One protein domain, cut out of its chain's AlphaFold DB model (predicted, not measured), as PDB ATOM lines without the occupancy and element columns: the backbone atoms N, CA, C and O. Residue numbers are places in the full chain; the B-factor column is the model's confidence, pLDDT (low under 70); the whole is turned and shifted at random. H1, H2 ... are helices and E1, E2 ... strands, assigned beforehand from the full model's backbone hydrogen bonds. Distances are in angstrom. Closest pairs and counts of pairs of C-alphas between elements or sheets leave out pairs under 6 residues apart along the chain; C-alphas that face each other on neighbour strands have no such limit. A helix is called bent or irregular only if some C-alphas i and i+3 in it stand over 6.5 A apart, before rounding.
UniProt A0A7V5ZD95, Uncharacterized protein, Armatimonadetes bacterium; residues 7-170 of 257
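Overview. This is residues 7 to 170 of the 257 residues of an uncharacterized protein of Armatimonadetes bacterium (UniProt A0A7V5ZD95). One strongly twisted sheet of ten strands folds back on itself into two leaves that face each other, nearly closing as a barrel where Ala 54 of E4 comes close to Val 105 of E8, and one long bent helix, H1, runs along the outside past E1 and E3. E4, E5, E6 and E7 make one leaf, E2, E1, E10, E8 and E9 the other, with E3 as the hinge. The printed part has 164 residues, with ten named strands followed by one named helix; the sheet is mixed, in the order E4, E5, E6, E7, E3, E2, E1, E10, E8, E9. The class is mixed, helices and strands; the whole is compact, with a radius of gyration of the C-alphas of 14.8 A, and rounded, spanning 44 by 38 by 32 A.

Arrangement. E4, residues 54 to 58, E5, residues 61 to 65, and E6, residues 70 to 75, form a meander, each strand the antiparallel neighbour of the one before; N 55 and O 63 are 2.8 A apart, N 62 and O 74 2.9 A, within hydrogen-bond range. E7, residues 84 to 87, is parallel to E6, with N 85 and O 73 at 2.8 A. E3, residues 32 to 39, has staggered pairing, antiparallel to E7 through N 38 and O 86, 2.8 A, and to E2, residues 20 to 24, through N 21 and O 35, 2.8 A. E1, residues 7 to 14, E2 and E3 form a second meander, with N 12 and O 22 at 2.8 A. E10, residues 129 to 136, is antiparallel to E1, with N 11 and O 132 at 2.9 A, and to E8, residues 104 to 111, with N 106 and O 133 at 2.9 A. E8 and the edge strand E9, residues 114 to 117, form a hairpin, with N 109 and O 116 at 2.8 A. Between the leaves, the closest C-alphas of E4 and E8, those of Ala 54 and Val 105, are 5.4 A apart. H1, residues 139 to 170, was assigned as one helix by its hydrogen bonds but is bent, with C-alphas 151 and 154 7.3 A apart; its arms H1a, residues 139 to 151, and H1b, residues 154 to 170, stand at a steep tilt of 48 degrees. H1a is on the sheet, over E1, at a height of 6.5 A; their closest C-alphas, Ala 8 and Ala 142, are 4.4 A apart. H1b is at the sheet's level, and its closest C-alpha to E3 is that of Ala 157, 4.8 A from Ile 34. In both arms every O i to N i+4 pair is within hydrogen-bond range.

Along the chain. E1 begins at C-alpha 7, (-150.006, 50.343, 29.339), and is 20.8 A long; E3 is 20.5 A, E8 22.5 A and E10 22.7 A. H1a is 18.1 A long, and H1b, 24.7 A, ends at C-alpha 170, (-182.579, 37.923, 13.201).

Size, cuts and confidence. The C-alphas of Asp 138 and Arg 170, the two farthest apart, are 45.3 A apart. The printed part has no cut; the links E3 to E4, E7 to E8 and E9 to E10 are long. Mean pLDDT of the printed part is 91.4, and no printed residue is under 70.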
ATOM      1  N   GLU A   7    -148.726  50.775  29.894       95.31
ATOM      2  CA  GLU A   7    -150.006  50.343  29.339       95.31
ATOM      3  C   GLU A   7    -149.826  49.720  27.952       95.31
ATOM      4  O   GLU A   7    -149.311  50.349  27.028       95.31
ATOM      5  N   ALA A   8    -150.311  48.493  27.774       95.88
ATOM      6  CA  ALA A   8    -150.314  47.825  26.480       95.88
ATOM      7  C   ALA A   8    -151.559  48.201  25.660       95.88
ATOM      8  O   ALA A   8    -151.435  48.669  24.528       95.88
ATOM      9  N   PHE A   9    -152.748  47.999  26.237       96.81
ATOM     10  CA  PHE A   9    -154.049  48.285  25.624       96.81
ATOM     11  C   PHE A   9    -155.157  48.370  26.688       96.81
ATOM     12  O   PHE A   9    -154.962  48.000  27.850       96.81
ATOM     13  N   ARG A  10    -156.348  48.822  26.284       96.69
ATOM     14  CA  ARG A  10    -157.564  48.834  27.108       96.69
ATOM     15  C   ARG A  10    -158.692  48.068  26.454       96.69
ATOM     16  O   ARG A  10    -158.834  48.098  25.235       96.69
ATOM     17  N   VAL A  11    -159.550  47.475  27.272       97.44
ATOM     18  CA  VAL A  11    -160.832  46.909  26.846       97.44
ATOM     19  C   VAL A  11    -161.945  47.688  27.521       97.44
ATOM     20  O   VAL A  11    -161.968  47.775  28.741       97.44
ATOM     21  N   ARG A  12    -162.877  48.241  26.752       96.62
ATOM     22  CA  ARG A  12    -164.082  48.905  27.253       96.62
ATOM     23  C   ARG A  12    -165.288  47.994  27.062       96.62
ATOM     24  O   ARG A  12    -165.559  47.545  25.946       96.62
ATOM     25  N   LEU A  13    -166.001  47.751  28.156       96.25
ATOM     26  CA  LEU A  13    -167.168  46.885  28.265       96.25
ATOM     27  C   LEU A  13    -168.378  47.729  28.648       96.25
ATOM     28  O   LEU A  13    -168.375  48.367  29.696       96.25
ATOM     29  N   VAL A  14    -169.420  47.713  27.825       95.62
ATOM     30  CA  VAL A  14    -170.700  48.363  28.127       95.62
ATOM     31  C   VAL A  14    -171.659  47.301  28.656       95.62
ATOM     32  O   VAL A  14    -172.087  46.417  27.918       95.62
ATOM     33  N   LEU A  15    -171.963  47.350  29.949       92.94
ATOM     34  CA  LEU A  15    -172.510  46.233  30.717       92.94
ATOM     35  C   LEU A  15    -174.030  46.079  30.582       92.94
ATOM     36  O   LEU A  15    -174.799  46.271  31.528       92.94
ATOM     37  N   LEU A  16    -174.487  45.726  29.384       93.44
ATOM     38  CA  LEU A  16    -175.887  45.415  29.096       93.44
ATOM     39  C   LEU A  16    -176.016  44.499  27.865       93.44
ATOM     40  O   LEU A  16    -175.082  44.427  27.066       93.44
ATOM     41  N   PRO A  17    -177.157  43.816  27.661       92.31
ATOM     42  CA  PRO A  17    -177.409  43.083  26.423       92.31
ATOM     43  C   PRO A  17    -177.395  44.015  25.205       92.31
ATOM     44  O   PRO A  17    -178.126  45.002  25.154       92.31
ATOM     45  N   GLY A  18    -176.563  43.691  24.223       93.62
ATOM     46  CA  GLY A  18    -176.252  44.535  23.075       93.62
ATOM     47  C   GLY A  18    -175.108  45.519  23.319       93.62
ATOM     48  O   GLY A  18    -174.642  46.119  22.362       93.62
ATOM     49  N   GLY A  19    -174.610  45.683  24.547       96.19
ATOM     50  CA  GLY A  19    -173.520  46.609  24.852       96.19
ATOM     51  C   GLY A  19    -172.196  46.197  24.205       96.19
ATOM     52  O   GLY A  19    -171.888  45.012  24.084       96.19
ATOM     53  N   THR A  20    -171.404  47.170  23.760       97.44
ATOM     54  CA  THR A  20    -170.140  46.925  23.051       97.44
ATOM     55  C   THR A  20    -169.045  46.374  23.952       97.44
ATOM     56  O   THR A  20    -168.860  46.829  25.083       97.44
ATOM     57  N   VAL A  21    -168.240  45.487  23.378       98.06
ATOM     58  CA  VAL A  21    -166.895  45.142  23.830       98.06
ATOM     59  C   VAL A  21    -165.921  45.700  22.799       98.06
ATOM     60  O   VAL A  21    -165.979  45.361  21.614       98.06
ATOM     61  N   SER A  22    -165.053  46.601  23.240       97.44
ATOM     62  CA  SER A  22    -164.184  47.370  22.350       97.44
ATOM     63  C   SER A  22    -162.773  47.490  22.905       97.44
ATOM     64  O   SER A  22    -162.582  47.459  24.117       97.44
ATOM     65  N   VAL A  23    -161.784  47.613  22.027       98.00
ATOM     66  CA  VAL A  23    -160.360  47.628  22.377       98.00
ATOM     67  C   VAL A  23    -159.718  48.935  21.927       98.00
ATOM     68  O   VAL A  23    -159.980  49.411  20.824       98.00
ATOM     69  N   SER A  24    -158.865  49.505  22.771       97.31
ATOM     70  CA  SER A  24    -158.036  50.672  22.463       97.31
ATOM     71  C   SER A  24    -156.562  50.330  22.635       97.31
ATOM     72  O   SER A  24    -156.176  49.735  23.636       97.31
ATOM     73  N   VAL A  25    -155.739  50.748  21.677       96.88
ATOM     74  CA  VAL A  25    -154.267  50.622  21.703       96.88
ATOM     75  C   VAL A  25    -153.571  51.985  21.837       96.88
ATOM     76  O   VAL A  25    -152.351  52.078  21.736       96.88
ATOM     77  N   ASP A  26    -154.347  53.051  22.053       94.62
ATOM     78  CA  ASP A  26    -153.909  54.451  22.088       94.62
ATOM     79  C   ASP A  26    -154.323  55.159  23.391       94.62
ATOM     80  O   ASP A  26    -154.694  56.332  23.398       94.62
ATOM     81  N   GLY A  27    -154.274  54.444  24.519       90.88
ATOM     82  CA  GLY A  27    -154.535  55.031  25.838       90.88
ATOM     83  C   GLY A  27    -156.014  55.293  26.140       90.88
ATOM     84  O   GLY A  27    -156.334  56.015  27.084       90.88
ATOM     85  N   GLY A  28    -156.930  54.733  25.348       91.38
ATOM     86  CA  GLY A  28    -158.366  55.000  25.427       91.38
ATOM     87  C   GLY A  28    -158.841  56.175  24.570       91.38
ATOM     88  O   GLY A  28    -159.989  56.585  24.722       91.38
ATOM     89  N   ALA A  29    -157.998  56.724  23.686       91.19
ATOM     90  CA  ALA A  29    -158.406  57.808  22.793       91.19
ATOM     91  C   ALA A  29    -159.383  57.324  21.710       91.19
ATOM     92  O   ALA A  29    -160.343  58.025  21.385       91.19
ATOM     93  N   ARG A  30    -159.176  56.112  21.181       92.81
ATOM     94  CA  ARG A  30    -160.071  55.459  20.221       92.81
ATOM     95  C   ARG A  30    -160.327  54.016  20.617       92.81
ATOM     96  O   ARG A  30    -159.411  53.277  20.967       92.81
ATOM     97  N   PHE A  31    -161.582  53.601  20.498       94.81
ATOM     98  CA  PHE A  31    -162.013  52.235  20.764       94.81
ATOM     99  C   PHE A  31    -162.541  51.587  19.489       94.81
ATOM    100  O   PHE A  31    -163.412  52.134  18.817       94.81
ATOM    101  N   THR A  32    -162.025  50.401  19.188       96.75
ATOM    102  CA  THR A  32    -162.454  49.554  18.075       96.75
ATOM    103  C   THR A  32    -163.355  48.453  18.615       96.75
ATOM    104  O   THR A  32    -162.927  47.668  19.460       96.75
ATOM    105  N   THR A  33    -164.610  48.394  18.174       97.69
ATOM    106  CA  THR A  33    -165.553  47.348  18.599       97.69
ATOM    107  C   THR A  33    -165.162  45.999  18.002       97.69
ATOM    108  O   THR A  33    -165.031  45.887  16.789       97.69
ATOM    109  N   ILE A  34    -165.024  44.974  18.847       98.00
ATOM    110  CA  ILE A  34    -164.697  43.591  18.441       98.00
ATOM    111  C   ILE A  34    -165.827  42.594  18.751       98.00
ATOM    112  O   ILE A  34    -165.798  41.434  18.331       98.00
ATOM    113  N   GLY A  35    -166.864  43.045  19.453       97.75
ATOM    114  CA  GLY A  35    -168.094  42.293  19.667       97.75
ATOM    115  C   GLY A  35    -169.022  42.985  20.651       97.75
ATOM    116  O   GLY A  35    -168.853  44.163  20.974       97.75
ATOM    117  N   ARG A  36    -170.027  42.252  21.121       97.75
ATOM    118  CA  ARG A  36    -171.063  42.738  22.033       97.75
ATOM    119  C   ARG A  36    -171.358  41.722  23.130       97.75
ATOM    120  O   ARG A  36    -171.220  40.512  22.949       97.75
ATOM    121  N   ILE A  37    -171.787  42.224  24.283       96.69
ATOM    122  CA  ILE A  37    -172.365  41.421  25.358       96.69
ATOM    123  C   ILE A  37    -173.757  40.977  24.907       96.69
ATOM    124  O   ILE A  37    -174.610  41.797  24.590       96.69
ATOM    125  N   VAL A  38    -173.999  39.672  24.876       95.00
ATOM    126  CA  VAL A  38    -175.273  39.073  24.449       95.00
ATOM    127  C   VAL A  38    -176.131  38.611  25.620       95.00
ATOM    128  O   VAL A  38    -177.340  38.468  25.469       95.00
ATOM    129  N   ALA A  39    -175.534  38.392  26.794       92.50
ATOM    130  CA  ALA A  39    -176.271  38.059  28.005       92.50
ATOM    131  C   ALA A  39    -175.536  38.540  29.258       92.50
ATOM    132  O   ALA A  39    -174.306  38.519  29.320       92.50
ATOM    133  N   LEU A  40    -176.317  38.933  30.261       91.19
ATOM    134  CA  LEU A  40    -175.819  39.273  31.588       91.19
ATOM    135  C   LEU A  40    -175.618  38.015  32.447       91.19
ATOM    136  O   LEU A  40    -176.284  37.003  32.202       91.19
ATOM    137  N   PRO A  41    -174.741  38.071  33.465       88.81
ATOM    138  CA  PRO A  41    -174.585  36.980  34.414       88.81
ATOM    139  C   PRO A  41    -175.898  36.733  35.165       88.81
ATOM    140  O   PRO A  41    -176.589  37.666  35.568       88.81
ATOM    141  N   GLN A  42    -176.226  35.460  35.381       85.12
ATOM    142  CA  GLN A  42    -177.402  35.046  36.153       85.12
ATOM    143  C   GLN A  42    -177.095  34.937  37.650       85.12
ATOM    144  O   GLN A  42    -178.004  34.983  38.477       85.12
ATOM    145  N   ARG A  43    -175.818  34.752  38.009       83.12
ATOM    146  CA  ARG A  43    -175.325  34.656  39.389       83.12
ATOM    147  C   ARG A  43    -173.955  35.320  39.516       83.12
ATOM    148  O   ARG A  43    -173.270  35.534  38.521       83.12
ATOM    149  N   GLN A  44    -173.559  35.623  40.747       81.62
ATOM    150  CA  GLN A  44    -172.215  36.088  41.097       81.62
ATOM    151  C   GLN A  44    -171.493  34.971  41.855       81.62
ATOM    152  O   GLN A  44    -172.142  34.198  42.563       81.62
ATOM    153  N   ASN A  45    -170.170  34.901  41.720       83.31
ATOM    154  CA  ASN A  45    -169.338  33.975  42.486       83.31
ATOM    155  C   ASN A  45    -168.598  34.721  43.591       83.31
ATOM    156  O   ASN A  45    -168.376  35.926  43.479       83.31
ATOM    157  N   SER A  46    -168.143  33.998  44.614       83.44
ATOM    158  CA  SER A  46    -167.126  34.534  45.513       83.44
ATOM    159  C   SER A  46    -165.855  34.862  44.726       83.44
ATOM    160  O   SER A  46    -165.464  34.150  43.799       83.44
ATOM    161  N   SER A  47    -165.232  35.985  45.058       83.62
ATOM    162  CA  SER A  47    -163.970  36.413  44.470       83.62
ATOM    163  C   SER A  47    -162.803  35.983  45.337       83.62
ATOM    164  O   SER A  47    -162.856  36.052  46.562       83.62
ATOM    165  N   ARG A  48    -161.714  35.591  44.679       85.12
ATOM    166  CA  ARG A  48    -160.369  35.547  45.276       85.12
ATOM    167  C   ARG A  48    -159.423  36.540  44.597       85.12
ATOM    168  O   ARG A  48    -158.214  36.476  44.798       85.12
ATOM    169  N   LEU A  49    -159.967  37.406  43.741       84.56
ATOM    170  CA  LEU A  49    -159.195  38.403  43.018       84.56
ATOM    171  C   LEU A  49    -158.801  39.545  43.960       84.56
ATOM    172  O   LEU A  49    -159.623  39.958  44.782       84.56
ATOM    173  N   PRO A  50    -157.589  40.102  43.809       85.19
ATOM    174  CA  PRO A  50    -157.235  41.358  44.449       85.19
ATOM    175  C   PRO A  50    -158.194  42.491  44.061       85.19
ATOM    176  O   PRO A  50    -158.790  42.489  42.978       85.19
ATOM    177  N   ALA A  51    -158.282  43.501  44.925       83.62
ATOM    178  CA  ALA A  51    -159.113  44.674  44.692       83.62
ATOM    179  C   ALA A  51    -158.798  45.361  43.348       83.62
ATOM    180  O   ALA A  51    -157.644  45.646  43.037       83.62
ATOM    181  N   ARG A  52    -159.846  45.689  42.588       86.62
ATOM    182  CA  ARG A  52    -159.853  46.390  41.301       86.62
ATOM    183  C   ARG A  52    -159.025  45.682  40.234       86.62
ATOM    184  O   ARG A  52    -158.374  46.340  39.422       86.62
ATOM    185  N   THR A  53    -159.053  44.352  40.221       90.50
ATOM    186  CA  THR A  53    -158.332  43.555  39.222       90.50
ATOM    187  C   THR A  53    -159.246  42.678  38.381       90.50
ATOM    188  O   THR A  53    -160.404  42.405  38.709       90.50
ATOM    189  N   ALA A  54    -158.690  42.246  37.258       92.19
ATOM    190  CA  ALA A  54    -159.234  41.203  36.416       92.19
ATOM    191  C   ALA A  54    -158.115  40.219  36.066       92.19
ATOM    192  O   ALA A  54    -156.945  40.593  35.995       92.19
ATOM    193  N   VAL A  55    -158.470  38.961  35.831       91.69
ATOM    194  CA  VAL A  55    -157.527  37.918  35.426       91.69
ATOM    195  C   VAL A  55    -158.112  37.164  34.245       91.69
ATOM    196  O   VAL A  55    -159.244  36.685  34.296       91.69
ATOM    197  N   LEU A  56    -157.332  37.030  33.178       89.50
ATOM    198  CA  LEU A  56    -157.662  36.117  32.095       89.50
ATOM    199  C   LEU A  56    -157.417  34.683  32.583       89.50
ATOM    200  O   LEU A  56    -156.275  34.276  32.780       89.50
ATOM    201  N   SER A  57    -158.487  33.915  32.784       83.50
ATOM    202  CA  SER A  57    -158.417  32.544  33.309       83.50
ATOM    203  C   SER A  57    -158.123  31.487  32.236       83.50
ATOM    204  O   SER A  57    -157.961  30.314  32.561       83.50
ATOM    205  N   GLY A  58    -158.073  31.884  30.959       82.44
ATOM    206  CA  GLY A  58    -157.980  30.964  29.823       82.44
ATOM    207  C   GLY A  58    -159.336  30.356  29.447       82.44
ATOM    208  O   GLY A  58    -160.373  30.745  29.988       82.44
ATOM    209  N   ASN A  59    -159.338  29.436  28.475       86.00
ATOM    210  CA  ASN A  59    -160.542  28.762  27.957       86.00
ATOM    211  C   ASN A  59    -161.677  29.725  27.551       86.00
ATOM    212  O   ASN A  59    -162.856  29.427  27.729       86.00
ATOM    213  N   GLY A  60    -161.321  30.902  27.024       91.81
ATOM    214  CA  GLY A  60    -162.297  31.907  26.604       91.81
ATOM    215  C   GLY A  60    -162.975  32.648  27.752       91.81
ATOM    216  O   GLY A  60    -164.079  33.146  27.563       91.81
ATOM    217  N   MET A  61    -162.364  32.715  28.938       93.25
ATOM    218  CA  MET A  61    -162.928  33.434  30.080       93.25
ATOM    219  C   MET A  61    -161.939  34.402  30.717       93.25
ATOM    220  O   MET A  61    -160.763  34.093  30.916       93.25
ATOM    221  N   TRP A  62    -162.473  35.549  31.114       94.44
ATOM    222  CA  TRP A  62    -161.909  36.421  32.134       94.44
ATOM    223  C   TRP A  62    -162.686  36.257  33.431       94.44
ATOM    224  O   TRP A  62    -163.904  36.098  33.390       94.44
ATOM    225  N   GLN A  63    -162.010  36.398  34.564       93.38
ATOM    226  CA  GLN A  63    -162.634  36.722  35.839       93.38
ATOM    227  C   GLN A  63    -162.412  38.201  36.141       93.38
ATOM    228  O   GLN A  63    -161.286  38.693  36.104       93.38
ATOM    229  N   LEU A  64    -163.497  38.907  36.427       92.00
ATOM    230  CA  LEU A  64    -163.525  40.327  36.735       92.00
ATOM    231  C   LEU A  64    -163.976  40.472  38.181       92.00
ATOM    232  O   LEU A  64    -165.006  39.901  38.565       92.00
ATOM    233  N   GLN A  65    -163.235  41.224  38.989       88.75
ATOM    234  CA  GLN A  65    -163.748  41.554  40.305       88.75
ATOM    235  C   GLN A  65    -165.011  42.409  40.150       88.75
ATOM    236  O   GLN A  65    -165.065  43.326  39.339       88.75
ATOM    237  N   TYR A  66    -166.044  42.077  40.909       78.75
ATOM    238  CA  TYR A  66    -167.315  42.786  40.902       78.75
ATOM    239  C   TYR A  66    -167.400  43.747  42.093       78.75
ATOM    240  O   TYR A  66    -167.733  44.917  41.925       78.75
ATOM    241  N   ASP A  67    -167.058  43.243  43.279       80.06
ATOM    242  CA  ASP A  67    -166.906  43.987  44.528       80.06
ATOM    243  C   ASP A  67    -165.816  43.316  45.390       80.06
ATOM    244  O   ASP A  67    -165.105  42.421  44.928       80.06
ATOM    245  N   GLU A  68    -165.654  43.750  46.640       79.44
ATOM    246  CA  GLU A  68    -164.628  43.228  47.554       79.44
ATOM    247  C   GLU A  68    -164.741  41.715  47.811       79.44
ATOM    248  O   GLU A  68    -163.733  41.068  48.085       79.44
ATOM    249  N   GLU A  69    -165.926  41.125  47.645       83.88
ATOM    250  CA  GLU A  69    -166.215  39.726  47.969       83.88
ATOM    251  C   GLU A  69    -166.588  38.883  46.744       83.88
ATOM    252  O   GLU A  69    -166.598  37.651  46.819       83.88
ATOM    253  N   ARG A  70    -166.927  39.511  45.612       86.94
ATOM    254  CA  ARG A  70    -167.588  38.854  44.479       86.94
ATOM    255  C   ARG A  70    -166.913  39.110  43.149       86.94
ATOM    256  O   ARG A  70    -166.221  40.105  42.936       86.94
ATOM    257  N   SER A  71    -167.107  38.167  42.237       88.94
ATOM    258  CA  SER A  71    -166.596  38.214  40.873       88.94
ATOM    259  C   SER A  71    -167.669  37.810  39.868       88.94
ATOM    260  O   SER A  71    -168.619  37.078  40.176       88.94
ATOM    261  N   VAL A  72    -167.494  38.297  38.646       90.69
ATOM    262  CA  VAL A  72    -168.244  37.878  37.459       90.69
ATOM    263  C   VAL A  72    -167.255  37.511  36.365       90.69
ATOM    264  O   VAL A  72    -166.134  38.009  36.337       90.69
ATOM    265  N   ALA A  73    -167.657  36.632  35.458       92.19
ATOM    266  CA  ALA A  73    -166.833  36.296  34.308       92.19
ATOM    267  C   ALA A  73    -167.195  37.147  33.081       92.19
ATOM    268  O   ALA A  73    -168.315  37.640  32.966       92.19
ATOM    269  N   LEU A  74    -166.265  37.281  32.138       95.19
ATOM    270  CA  LEU A  74    -166.547  37.669  30.752       95.19
ATOM    271  C   LEU A  74    -166.171  36.486  29.864       95.19
ATOM    272  O   LEU A  74    -165.017  36.061  29.873       95.19
ATOM    273  N   ALA A  75    -167.138  35.943  29.132       96.69
ATOM    274  CA  ALA A  75    -166.989  34.699  28.387       96.69
ATOM    275  C   ALA A  75    -167.080  34.915  26.873       96.69
ATOM    276  O   ALA A  75    -167.928  35.668  26.381       96.69
ATOM    277  N   ALA A  76    -166.225  34.209  26.141       97.38
ATOM    278  CA  ALA A  76    -166.266  34.087  24.694       97.38
ATOM    279  C   ALA A  76    -167.569  33.422  24.225       97.38
ATOM    280  O   ALA A  76    -168.276  32.741  24.975       97.38
ATOM    281  N   SER A  77    -167.866  33.582  22.942       95.81
ATOM    282  CA  SER A  77    -168.945  32.883  22.263       95.81
ATOM    283  C   SER A  77    -168.774  31.369  22.393       95.81
ATOM    284  O   SER A  77    -167.665  30.836  22.329       95.81
ATOM    285  N   GLY A  78    -169.887  30.670  22.612       91.50
ATOM    286  CA  GLY A  78    -169.909  29.223  22.847       91.50
ATOM    287  C   GLY A  78    -169.476  28.784  24.251       91.50
ATOM    288  O   GLY A  78    -169.769  27.654  24.635       91.50
ATOM    289  N   VAL A  79    -168.870  29.660  25.059       91.81
ATOM    290  CA  VAL A  79    -168.513  29.344  26.447       91.81
ATOM    291  C   VAL A  79    -169.724  29.586  27.351       91.81
ATOM    292  O   VAL A  79    -170.231  30.705  27.474       91.81
ATOM    293  N   SER A  80    -170.223  28.514  27.971       82.19
ATOM    294  CA  SER A  80    -171.376  28.566  28.872       82.19
ATOM    295  C   SER A  80    -170.922  28.626  30.327       82.19
ATOM    296  O   SER A  80    -170.366  27.664  30.852       82.19
ATOM    297  N   ALA A  81    -171.186  29.752  30.985       85.00
ATOM    298  CA  ALA A  81    -170.964  29.926  32.413       85.00
ATOM    299  C   ALA A  81    -172.092  30.791  33.009       85.00
ATOM    300  O   ALA A  81    -172.308  31.912  32.543       85.00
ATOM    301  N   PRO A  82    -172.816  30.323  34.045       85.19
ATOM    302  CA  PRO A  82    -173.964  31.050  34.608       85.19
ATOM    303  C   PRO A  82    -173.577  32.364  35.306       85.19
ATOM    304  O   PRO A  82    -174.426  33.223  35.534       85.19
ATOM    305  N   HIS A  83    -172.295  32.534  35.631       86.44
ATOM    306  CA  HIS A  83    -171.733  33.722  36.270       86.44
ATOM    307  C   HIS A  83    -171.033  34.667  35.279       86.44
ATOM    308  O   HIS A  83    -170.306  35.564  35.703       86.44
ATOM    309  N   ALA A  84    -171.217  34.462  33.969       90.75
ATOM    310  CA  ALA A  84    -170.538  35.239  32.940       90.75
ATOM    311  C   ALA A  84    -171.447  36.254  32.240       90.75
ATOM    312  O   ALA A  84    -172.558  35.936  31.816       90.75
ATOM    313  N   LEU A  85    -170.902  37.449  32.018       93.94
ATOM    314  CA  LEU A  85    -171.225  38.286  30.871       93.94
ATOM    315  C   LEU A  85    -170.834  37.502  29.615       93.94
ATOM    316  O   LEU A  85    -169.650  37.275  29.360       93.94
ATOM    317  N   ARG A  86    -171.813  37.043  28.839       95.56
ATOM    318  CA  ARG A  86    -171.540  36.303  27.602       95.56
ATOM    319  C   ARG A  86    -171.370  37.274  26.456       95.56
ATOM    320  O   ARG A  86    -172.177  38.191  26.315       95.56
ATOM    321  N   THR A  87    -170.373  37.039  25.617       97.38
ATOM    322  CA  THR A  87    -170.114  37.828  24.410       97.38
ATOM    323  C   THR A  87    -170.416  37.029  23.145       97.38
ATOM    324  O   THR A  87    -170.528  35.803  23.184       97.38
ATOM    325  N   ASP A  88    -170.540  37.717  22.014       96.81
ATOM    326  CA  ASP A  88    -170.515  37.105  20.679       96.81
ATOM    327  C   ASP A  88    -169.093  36.987  20.093       96.81
ATOM    328  O   ASP A  88    -168.929  36.630  18.925       96.81
ATOM    329  N   ILE A  89    -168.060  37.262  20.896       97.69
ATOM    330  CA  ILE A  89    -166.664  37.279  20.458       97.69
ATOM    331  C   ILE A  89    -166.125  35.846  20.399       97.69
ATOM    332  O   ILE A  89    -166.224  35.127  21.392       97.69
ATOM    333  N   PRO A  90    -165.525  35.404  19.283       96.44
ATOM    334  CA  PRO A  90    -164.953  34.064  19.178       96.44
ATOM    335  C   PRO A  90    -163.789  33.854  20.159       96.44
ATOM    336  O   PRO A  90    -163.024  34.776  20.443       96.44
ATOM    337  N   ILE A  91    -163.606  32.621  20.642       95.25
ATOM    338  CA  ILE A  91    -162.530  32.266  21.590       95.25
ATOM    339  C   ILE A  91    -161.117  32.523  21.031       95.25
ATOM    340  O   ILE A  91    -160.170  32.675  21.794       95.25
ATOM    341  N   GLN A  92    -160.970  32.603  19.706       93.69
ATOM    342  CA  GLN A  92    -159.711  32.890  19.010       93.69
ATOM    343  C   GLN A  92    -159.316  34.379  19.030       93.69
ATOM    344  O   GLN A  92    -158.171  34.706  18.681       93.69
ATOM    345  N   SER A  93    -160.244  35.263  19.424       95.69
ATOM    346  CA  SER A  93    -160.002  36.705  19.525       95.69
ATOM    347  C   SER A  93    -158.821  36.999  20.440       95.69
ATOM    348  O   SER A  93    -158.601  36.323  21.450       95.69
ATOM    349  N   VAL A  94    -158.087  38.058  20.112       91.88
ATOM    350  CA  VAL A  94    -156.992  38.586  20.920       91.88
ATOM    351  C   VAL A  94    -157.393  38.853  22.367       91.88
ATOM    352  O   VAL A  94    -156.569  38.683  23.261       91.88
ATOM    353  N   LEU A  95    -158.668  39.170  22.613       94.19
ATOM    354  CA  LEU A  95    -159.200  39.393  23.952       94.19
ATOM    355  C   LEU A  95    -159.062  38.164  24.864       94.19
ATOM    356  O   LEU A  95    -158.942  38.324  26.075       94.19
ATOM    357  N   PHE A  96    -159.087  36.948  24.315       94.19
ATOM    358  CA  PHE A  96    -159.032  35.705  25.092       94.19
ATOM    359  C   PHE A  96    -157.688  34.975  24.980       94.19
ATOM    360  O   PHE A  96    -157.543  33.866  25.502       94.19
ATOM    361  N   ARG A  97    -156.692  35.587  24.327       90.56
ATOM    362  CA  ARG A  97    -155.338  35.032  24.233       90.56
ATOM    363  C   ARG A  97    -154.573  35.266  25.537       90.56
ATOM    364  O   ARG A  97    -154.618  36.382  26.052       90.56
ATOM    365  N   PRO A  98    -153.837  34.262  26.053       88.69
ATOM    366  CA  PRO A  98    -153.028  34.412  27.258       88.69
ATOM    367  C   PRO A  98    -152.125  35.649  27.209       88.69
ATOM    368  O   PRO A  98    -151.376  35.843  26.249       88.69
ATOM    369  N   LEU A  99    -152.177  36.463  28.263       83.88
ATOM    370  CA  LEU A  99    -151.267  37.589  28.424       83.88
ATOM    371  C   LEU A  99    -149.872  37.055  28.776       83.88
ATOM    372  O   LEU A  99    -149.720  36.236  29.683       83.88
ATOM    373  N   ARG A 100    -148.844  37.489  28.043       78.94
ATOM    374  CA  ARG A 100    -147.456  37.054  28.270       78.94
ATOM    375  C   ARG A 100    -146.818  37.809  29.444       78.94
ATOM    376  O   ARG A 100    -147.273  38.893  29.798       78.94
ATOM    377  N   GLY A 101    -145.762  37.220  30.016       72.50
ATOM    378  CA  GLY A 101    -144.743  37.895  30.836       72.50
ATOM    379  C   GLY A 101    -145.254  38.726  32.019       72.50
ATOM    380  O   GLY A 101    -144.836  39.861  32.190       72.50
ATOM    381  N   GLY A 102    -146.185  38.204  32.820       82.94
ATOM    382  CA  GLY A 102    -146.578  38.855  34.079       82.94
ATOM    383  C   GLY A 102    -147.412  40.134  33.937       82.94
ATOM    384  O   GLY A 102    -147.479  40.915  34.884       82.94
ATOM    385  N   ALA A 103    -148.055  40.349  32.784       90.62
ATOM    386  CA  ALA A 103    -148.984  41.458  32.609       90.62
ATOM    387  C   ALA A 103    -150.115  41.423  33.654       90.62
ATOM    388  O   ALA A 103    -150.654  40.365  33.988       90.62
ATOM    389  N   GLN A 104    -150.488  42.599  34.145       92.88
ATOM    390  CA  GLN A 104    -151.547  42.797  35.128       92.88
ATOM    391  C   GLN A 104    -152.709  43.552  34.498       92.88
ATOM    392  O   GLN A 104    -152.534  44.289  33.529       92.88
ATOM    393  N   VAL A 105    -153.905  43.393  35.060       94.50
ATOM    394  CA  VAL A 105    -155.086  44.105  34.573       94.50
ATOM    395  C   VAL A 105    -155.745  44.859  35.705       94.50
ATOM    396  O   VAL A 105    -156.174  44.276  36.702       94.50
ATOM    397  N   ARG A 106    -155.838  46.174  35.522       93.88
ATOM    398  CA  ARG A 106    -156.575  47.068  36.407       93.88
ATOM    399  C   ARG A 106    -157.995  47.226  35.883       93.88
ATOM    400  O   ARG A 106    -158.198  47.548  34.716       93.88
ATOM    401  N   LEU A 107    -158.968  47.012  36.755       93.50
ATOM    402  CA  LEU A 107    -160.381  47.211  36.473       93.50
ATOM    403  C   LEU A 107    -160.806  48.610  36.927       93.50
ATOM    404  O   LEU A 107    -160.647  48.986  38.091       93.50
ATOM    405  N   LEU A 108    -161.349  49.370  35.987       93.06
ATOM    406  CA  LEU A 108    -161.793  50.745  36.161       93.06
ATOM    407  C   LEU A 108    -163.284  50.859  35.828       93.06
ATOM    408  O   LEU A 108    -163.805  50.116  34.997       93.06
ATOM    409  N   TYR A 109    -163.944  51.833  36.439       91.44
ATOM    410  CA  TYR A 109    -165.263  52.305  36.040       91.44
ATOM    411  C   TYR A 109    -165.113  53.557  35.181       91.44
ATOM    412  O   TYR A 109    -164.265  54.403  35.467       91.44
ATOM    413  N   GLN A 110    -165.913  53.673  34.125       90.38
ATOM    414  CA  GLN A 110    -165.925  54.837  33.254       90.38
ATOM    415  C   GLN A 110    -167.261  55.569  33.356       90.38
ATOM    416  O   GLN A 110    -168.317  54.995  33.095       90.38
ATOM    417  N   GLU A 111    -167.189  56.868  33.635       85.19
ATOM    418  CA  GLU A 111    -168.320  57.786  33.548       85.19
ATOM    419  C   GLU A 111    -167.994  58.900  32.549       85.19
ATOM    420  O   GLU A 111    -166.968  59.584  32.633       85.19
ATOM    421  N   GLY A 112    -168.839  59.041  31.526       80.69
ATOM    422  CA  GLY A 112    -168.546  59.902  30.385       80.69
ATOM    423  C   GLY A 112    -167.239  59.491  29.694       80.69
ATOM    424  O   GLY A 112    -167.129  58.393  29.143       80.69
ATOM    425  N   ARG A 113    -166.248  60.390  29.703       79.31
ATOM    426  CA  ARG A 113    -164.919  60.172  29.095       79.31
ATOM    427  C   ARG A 113    -163.829  59.805  30.105       79.31
ATOM    428  O   ARG A 113    -162.704  59.540  29.694       79.31
ATOM    429  N   LEU A 114    -164.137  59.804  31.399       85.00
ATOM    430  CA  LEU A 114    -163.155  59.580  32.456       85.00
ATOM    431  C   LEU A 114    -163.270  58.155  32.984       85.00
ATOM    432  O   LEU A 114    -164.366  57.702  33.298       85.00
ATOM    433  N   ALA A 115    -162.132  57.472  33.105       89.44
ATOM    434  CA  ALA A 115    -162.030  56.172  33.754       89.44
ATOM    435  C   ALA A 115    -161.317  56.326  35.100       89.44
ATOM    436  O   ALA A 115    -160.245  56.927  35.177       89.44
ATOM    437  N   PHE A 116    -161.904  55.780  36.157       87.75
ATOM    438  CA  PHE A 116    -161.403  55.867  37.524       87.75
ATOM    439  C   PHE A 116    -161.541  54.528  38.248       87.75
ATOM    440  O   PHE A 116    -162.169  53.586  37.770       87.75
ATOM    441  N   SER A 117    -160.882  54.413  39.400       84.50
ATOM    442  CA  SER A 117    -160.970  53.205  40.224       84.50
ATOM    443  C   SER A 117    -162.408  52.949  40.667       84.50
ATOM    444  O   SER A 117    -163.113  53.894  41.017       84.50
ATOM    445  N   LEU A 118    -162.816  51.677  40.718       81.31
ATOM    446  CA  LEU A 118    -164.119  51.303  41.268       81.31
ATOM    447  C   LEU A 118    -164.266  51.856  42.700       81.31
ATOM    448  O   LEU A 118    -163.384  51.596  43.539       81.31
ATOM    449  N   PRO A 119    -165.336  52.622  42.988       76.94
ATOM    450  CA  PRO A 119    -165.546  53.170  44.317       76.94
ATOM    451  C   PRO A 119    -165.834  52.051  45.335       76.94
ATOM    452  O   PRO A 119    -166.360  50.999  44.960       76.94
ATOM    453  N   PRO A 120    -165.501  52.242  46.625       75.56
ATOM    454  CA  PRO A 120    -165.876  51.296  47.675       75.56
ATOM    455  C   PRO A 120    -167.387  51.043  47.689       75.56
ATOM    456  O   PRO A 120    -168.179  51.972  47.520       75.56
ATOM    457  N   GLY A 121    -167.795  49.785  47.861       75.12
ATOM    458  CA  GLY A 121    -169.211  49.398  47.849       75.12
ATOM    459  C   GLY A 121    -169.912  49.546  46.491       75.12
ATOM    460  O   GLY A 121    -171.143  49.466  46.437       75.12
ATOM    461  N   TYR A 122    -169.161  49.761  45.403       78.12
ATOM    462  CA  TYR A 122    -169.716  49.798  44.055       78.12
ATOM    463  C   TYR A 122    -170.503  48.521  43.757       78.12
ATOM    464  O   TYR A 122    -170.052  47.404  44.002       78.12
ATOM    465  N   ARG A 123    -171.697  48.707  43.202       73.12
ATOM    466  CA  ARG A 123    -172.542  47.626  42.711       73.12
ATOM    467  C   ARG A 123    -172.751  47.847  41.233       73.12
ATOM    468  O   ARG A 123    -173.205  48.919  40.844       73.12
ATOM    469  N   TYR A 124    -172.473  46.814  40.454       75.50
ATOM    470  CA  TYR A 124    -172.795  46.754  39.036       75.50
ATOM    471  C   TYR A 124    -174.226  47.207  38.763       75.50
ATOM    472  O   TYR A 124    -175.185  46.715  39.373       75.50
ATOM    473  N   ARG A 125    -174.363  48.094  37.788       83.81
ATOM    474  CA  ARG A 125    -175.636  48.492  37.210       83.81
ATOM    475  C   ARG A 125    -175.630  48.128  35.738       83.81
ATOM    476  O   ARG A 125    -174.626  48.252  35.041       83.81
ATOM    477  N   VAL A 126    -176.785  47.690  35.252       87.44
ATOM    478  CA  VAL A 126    -176.978  47.518  33.812       87.44
ATOM    479  C   VAL A 126    -176.762  48.877  33.153       87.44
ATOM    480  O   VAL A 126    -177.421  49.839  33.544       87.44
ATOM    481  N   GLY A 127    -175.868  48.951  32.168       87.25
ATOM    482  CA  GLY A 127    -175.470  50.208  31.519       87.25
ATOM    483  C   GLY A 127    -174.125  50.764  31.955       87.25
ATOM    484  O   GLY A 127    -173.567  51.592  31.239       87.25
ATOM    485  N   ASP A 128    -173.580  50.289  33.074       89.94
ATOM    486  CA  ASP A 128    -172.263  50.724  33.517       89.94
ATOM    487  C   ASP A 128    -171.188  50.400  32.481       89.94
ATOM    488  O   ASP A 128    -171.300  49.451  31.701       89.94
ATOM    489  N   VAL A 129    -170.127  51.202  32.478       92.50
ATOM    490  CA  VAL A 129    -169.001  51.011  31.573       92.50
ATOM    491  C   VAL A 129    -167.784  50.617  32.389       92.50
ATOM    492  O   VAL A 129    -167.326  51.369  33.248       92.50
ATOM    493  N   TRP A 130    -167.248  49.433  32.117       93.69
ATOM    494  CA  TRP A 130    -165.992  48.972  32.699       93.69
ATOM    495  C   TRP A 130    -164.851  49.115  31.708       93.69
ATOM    496  O   TRP A 130    -165.019  48.890  30.510       93.69
ATOM    497  N   VAL A 131    -163.675  49.455  32.224       95.38
ATOM    498  CA  VAL A 131    -162.439  49.522  31.452       95.38
ATOM    499  C   VAL A 131    -161.407  48.599  32.085       95.38
ATOM    500  O   VAL A 131    -161.022  48.777  33.238       95.38
ATOM    501  N   LEU A 132    -160.958  47.608  31.323       95.81
ATOM    502  CA  LEU A 132    -159.832  46.746  31.661       95.81
ATOM    503  C   LEU A 132    -158.570  47.394  31.101       95.81
ATOM    504  O   LEU A 132    -158.392  47.438  29.886       95.81
ATOM    505  N   GLN A 133    -157.712  47.919  31.964       96.00
ATOM    506  CA  GLN A 133    -156.425  48.493  31.588       96.00
ATOM    507  C   GLN A 133    -155.345  47.418  31.726       96.00
ATOM    508  O   GLN A 133    -155.047  46.987  32.841       96.00
ATOM    509  N   VAL A 134    -154.778  46.971  30.602       95.69
ATOM    510  CA  VAL A 134    -153.747  45.927  30.571       95.69
ATOM    511  C   VAL A 134    -152.368  46.570  30.656       95.69
ATOM    512  O   VAL A 134    -151.986  47.358  29.791       95.69
ATOM    513  N   LEU A 135    -151.633  46.224  31.707       95.50
ATOM    514  CA  LEU A 135    -150.346  46.796  32.085       95.50
ATOM    515  C   LEU A 135    -149.253  45.730  31.963       95.50
ATOM    516  O   LEU A 135    -149.351  44.667  32.576       95.50
ATOM    517  N   ALA A 136    -148.222  46.005  31.176       95.19
ATOM    518  CA  ALA A 136    -147.027  45.176  31.067       95.19
ATOM    519  C   ALA A 136    -145.963  45.639  32.086       95.19
ATOM    520  O   ALA A 136    -146.024  46.778  32.559       95.19
ATOM    521  N   PRO A 137    -144.996  44.780  32.455       94.25
ATOM    522  CA  PRO A 137    -143.970  45.125  33.442       94.25
ATOM    523  C   PRO A 137    -142.970  46.189  32.962       94.25
ATOM    524  O   PRO A 137    -142.339  46.831  33.802       94.25
ATOM    525  N   ASP A 138    -142.835  46.370  31.647       93.94
ATOM    526  CA  ASP A 138    -141.952  47.346  31.011       93.94
ATOM    527  C   ASP A 138    -142.475  47.781  29.625       93.94
ATOM    528  O   ASP A 138    -143.446  47.235  29.084       93.94
ATOM    529  N   ALA A 139    -141.825  48.803  29.059       93.81
ATOM    530  CA  ALA A 139    -142.201  49.419  27.789       93.81
ATOM    531  C   ALA A 139    -141.998  48.499  26.574       93.81
ATOM    532  O   ALA A 139    -142.754  48.591  25.603       93.81
ATOM    533  N   GLU A 140    -140.989  47.625  26.611       93.62
ATOM    534  CA  GLU A 140    -140.686  46.708  25.513       93.62
ATOM    535  C   GLU A 140    -141.825  45.702  25.359       93.62
ATOM    536  O   GLU A 140    -142.447  45.608  24.295       93.62
ATOM    537  N   GLN A 141    -142.192  45.051  26.461       93.12
ATOM    538  CA  GLN A 141    -143.280  44.093  26.492       93.12
ATOM    539  C   GLN A 141    -144.644  44.752  26.232       93.12
ATOM    540  O   GLN A 141    -145.479  44.179  25.523       93.12
ATOM    541  N   ALA A 142    -144.881  45.967  26.744       94.94
ATOM    542  CA  ALA A 142    -146.079  46.735  26.397       94.94
ATOM    543  C   ALA A 142    -146.170  46.965  24.881       94.94
ATOM    544  O   ALA A 142    -147.237  46.774  24.287       94.94
ATOM    545  N   GLY A 143    -145.051  47.326  24.245       95.00
ATOM    546  CA  GLY A 143    -144.949  47.536  22.805       95.00
ATOM    547  C   GLY A 143    -145.212  46.268  21.990       95.00
ATOM    548  O   GLY A 143    -145.922  46.323  20.986       95.00
ATOM    549  N   GLU A 144    -144.699  45.116  22.420       94.00
ATOM    550  CA  GLU A 144    -144.973  43.826  21.775       94.00
ATOM    551  C   GLU A 144    -146.449  43.438  21.833       94.00
ATOM    552  O   GLU A 144    -147.046  43.131  20.795       94.00
ATOM    553  N   ILE A 145    -147.050  43.491  23.026       94.31
ATOM    554  CA  ILE A 145    -148.470  43.179  23.220       94.31
ATOM    555  C   ILE A 145    -149.316  44.127  22.369       94.31
ATOM    556  O   ILE A 145    -150.196  43.676  21.635       94.31
ATOM    557  N   ARG A 146    -149.022  45.431  22.413       95.69
ATOM    558  CA  ARG A 146    -149.744  46.440  21.635       95.69
ATOM    559  C   ARG A 146    -149.667  46.156  20.139       95.69
ATOM    560  O   ARG A 146    -150.708  46.125  19.496       95.69
ATOM    561  N   ARG A 147    -148.477  45.881  19.589       95.50
ATOM    562  CA  ARG A 147    -148.306  45.537  18.164       95.50
ATOM    563  C   ARG A 147    -149.113  44.301  17.770       95.50
ATOM    564  O   ARG A 147    -149.779  44.322  16.737       95.50
ATOM    565  N   ALA A 148    -149.087  43.255  18.595       94.25
ATOM    566  CA  ALA A 148    -149.841  42.030  18.342       94.25
ATOM    567  C   ALA A 148    -151.360  42.274  18.330       94.25
ATOM    568  O   ALA A 148    -152.055  41.739  17.471       94.25
ATOM    569  N   VAL A 149    -151.864  43.108  19.248       96.25
ATOM    570  CA  VAL A 149    -153.273  43.529  19.285       96.25
ATOM    571  C   VAL A 149    -153.609  44.385  18.063       96.25
ATOM    572  O   VAL A 149    -154.550  44.073  17.340       96.25
ATOM    573  N   THR A 150    -152.822  45.422  17.770       97.19
ATOM    574  CA  THR A 150    -153.048  46.320  16.627       97.19
ATOM    575  C   THR A 150    -153.126  45.568  15.298       97.19
ATOM    576  O   THR A 150    -153.966  45.911  14.471       97.19
ATOM    577  N   ALA A 151    -152.300  44.538  15.101       96.81
ATOM    578  CA  ALA A 151    -152.265  43.772  13.857       96.81
ATOM    579  C   ALA A 151    -153.573  43.020  13.551       96.81
ATOM    580  O   ALA A 151    -153.898  42.834  12.382       96.81
ATOM    581  N   VAL A 152    -154.326  42.599  14.574       96.88
ATOM    582  CA  VAL A 152    -155.531  41.759  14.406       96.88
ATOM    583  C   VAL A 152    -156.846  42.526  14.551       96.88
ATOM    584  O   VAL A 152    -157.879  42.070  14.065       96.88
ATOM    585  N   LEU A 153    -156.827  43.707  15.183       96.88
ATOM    586  CA  LEU A 153    -158.036  44.501  15.422       96.88
ATOM    587  C   LEU A 153    -158.864  44.815  14.165       96.88
ATOM    588  O   LEU A 153    -160.089  44.740  14.272       96.88
ATOM    589  N   PRO A 154    -158.279  45.152  12.994       97.38
ATOM    590  CA  PRO A 154    -159.077  45.446  11.806       97.38
ATOM    591  C   PRO A 154    -159.951  44.267  11.363       97.38
ATOM    592  O   PRO A 154    -161.130  44.458  11.074       97.38
ATOM    593  N   GLU A 155    -159.402  43.051  11.352       97.44
ATOM    594  CA  GLU A 155    -160.139  41.840  10.974       97.44
ATOM    595  C   GLU A 155    -161.224  41.515  12.008       97.44
ATOM    596  O   GLU A 155    -162.388  41.332  11.653       97.44
ATOM    597  N   GLU A 156    -160.884  41.551  13.302       97.69
ATOM    598  CA  GLU A 156    -161.859  41.303  14.371       97.69
ATOM    599  C   GLU A 156    -163.020  42.308  14.360       97.69
ATOM    600  O   GLU A 156    -164.160  41.929  14.641       97.69
ATOM    601  N   ALA A 157    -162.753  43.568  14.009       97.75
ATOM    602  CA  ALA A 157    -163.769  44.608  13.892       97.75
ATOM    603  C   ALA A 157    -164.722  44.368  12.717       97.75
ATOM    604  O   ALA A 157    -165.940  44.481  12.873       97.75
ATOM    605  N   GLN A 158    -164.193  43.989  11.550       97.19
ATOM    606  CA  GLN A 158    -165.016  43.626  10.391       97.19
ATOM    607  C   GLN A 158    -165.900  42.417  10.699       97.19
ATOM    608  O   GLN A 158    -167.090  42.388  10.383       97.19
ATOM    609  N   ASP A 159    -165.337  41.425  11.374       97.31
ATOM    610  CA  ASP A 159    -166.061  40.250  11.832       97.31
ATOM    611  C   ASP A 159    -167.153  40.598  12.854       97.31
ATOM    612  O   ASP A 159    -168.258  40.046  12.803       97.31
ATOM    613  N   ALA A 160    -166.875  41.541  13.757       97.50
ATOM    614  CA  ALA A 160    -167.843  42.050  14.720       97.50
ATOM    615  C   ALA A 160    -169.019  42.758  14.042       97.50
ATOM    616  O   ALA A 160    -170.164  42.508  14.420       97.50
ATOM    617  N   ILE A 161    -168.760  43.580  13.018       97.31
ATOM    618  CA  ILE A 161    -169.803  44.218  12.201       97.31
ATOM    619  C   ILE A 161    -170.721  43.148  11.598       97.31
ATOM    620  O   ILE A 161    -171.934  43.195  11.811       97.31
ATOM    621  N   ARG A 162    -170.155  42.123  10.941       96.94
ATOM    622  CA  ARG A 162    -170.948  41.041  10.325       96.94
ATOM    623  C   ARG A 162    -171.834  40.319  11.342       96.94
ATOM    624  O   ARG A 162    -173.033  40.170  11.106       96.94
ATOM    625  N   ARG A 163    -171.279  39.913  12.491       97.31
ATOM    626  CA  ARG A 163    -172.050  39.260  13.571       97.31
ATOM    627  C   ARG A 163    -173.146  40.171  14.125       97.31
ATOM    628  O   ARG A 163    -174.258  39.714  14.393       97.31
ATOM    629  N   SER A 164    -172.835  41.454  14.293       96.75
ATOM    630  CA  SER A 164    -173.751  42.459  14.828       96.75
ATOM    631  C   SER A 164    -174.957  42.672  13.911       96.75
ATOM    632  O   SER A 164    -176.091  42.612  14.387       96.75
ATOM    633  N   VAL A 165    -174.731  42.823  12.600       97.00
ATOM    634  CA  VAL A 165    -175.795  42.952  11.588       97.00
ATOM    635  C   VAL A 165    -176.677  41.702  11.555       97.00
ATOM    636  O   VAL A 165    -177.890  41.812  11.716       97.00
ATOM    637  N   GLN A 166    -176.084  40.507  11.450       96.56
ATOM    638  CA  GLN A 166    -176.838  39.244  11.411       96.56
ATOM    639  C   GLN A 166    -177.733  39.056  12.643       96.56
ATOM    640  O   GLN A 166    -178.878  38.607  12.545       96.56
ATOM    641  N   ARG A 167    -177.219  39.401  13.829       95.69
ATOM    642  CA  ARG A 167    -177.981  39.325  15.079       95.69
ATOM    643  C   ARG A 167    -179.141  40.317  15.086       95.69
ATOM    644  O   ARG A 167    -180.258  39.923  15.416       95.69
ATOM    645  N   ALA A 168    -178.888  41.559  14.688       96.25
ATOM    646  CA  ALA A 168    -179.900  42.602  14.608       96.25
ATOM    647  C   ALA A 168    -181.027  42.264  13.614       96.25
ATOM    648  O   ALA A 168    -182.200  42.468  13.921       96.25
ATOM    649  N   GLU A 169    -180.685  41.693  12.457       96.12
ATOM    650  CA  GLU A 169    -181.646  41.225  11.450       96.12
ATOM    651  C   GLU A 169    -182.503  40.069  11.971       96.12
ATOM    652  O   GLU A 169    -183.730  40.105  11.863       96.12
ATOM    653  N   ARG A 170    -181.875  39.063  12.595       97.00
ATOM    654  CA  ARG A 170    -182.579  37.923  13.201       97.00
ATOM    655  C   ARG A 170    -183.565  38.370  14.278       97.00
ATOM    656  O   ARG A 170    -184.657  37.818  14.385       97.00
TER     657      ARG A 170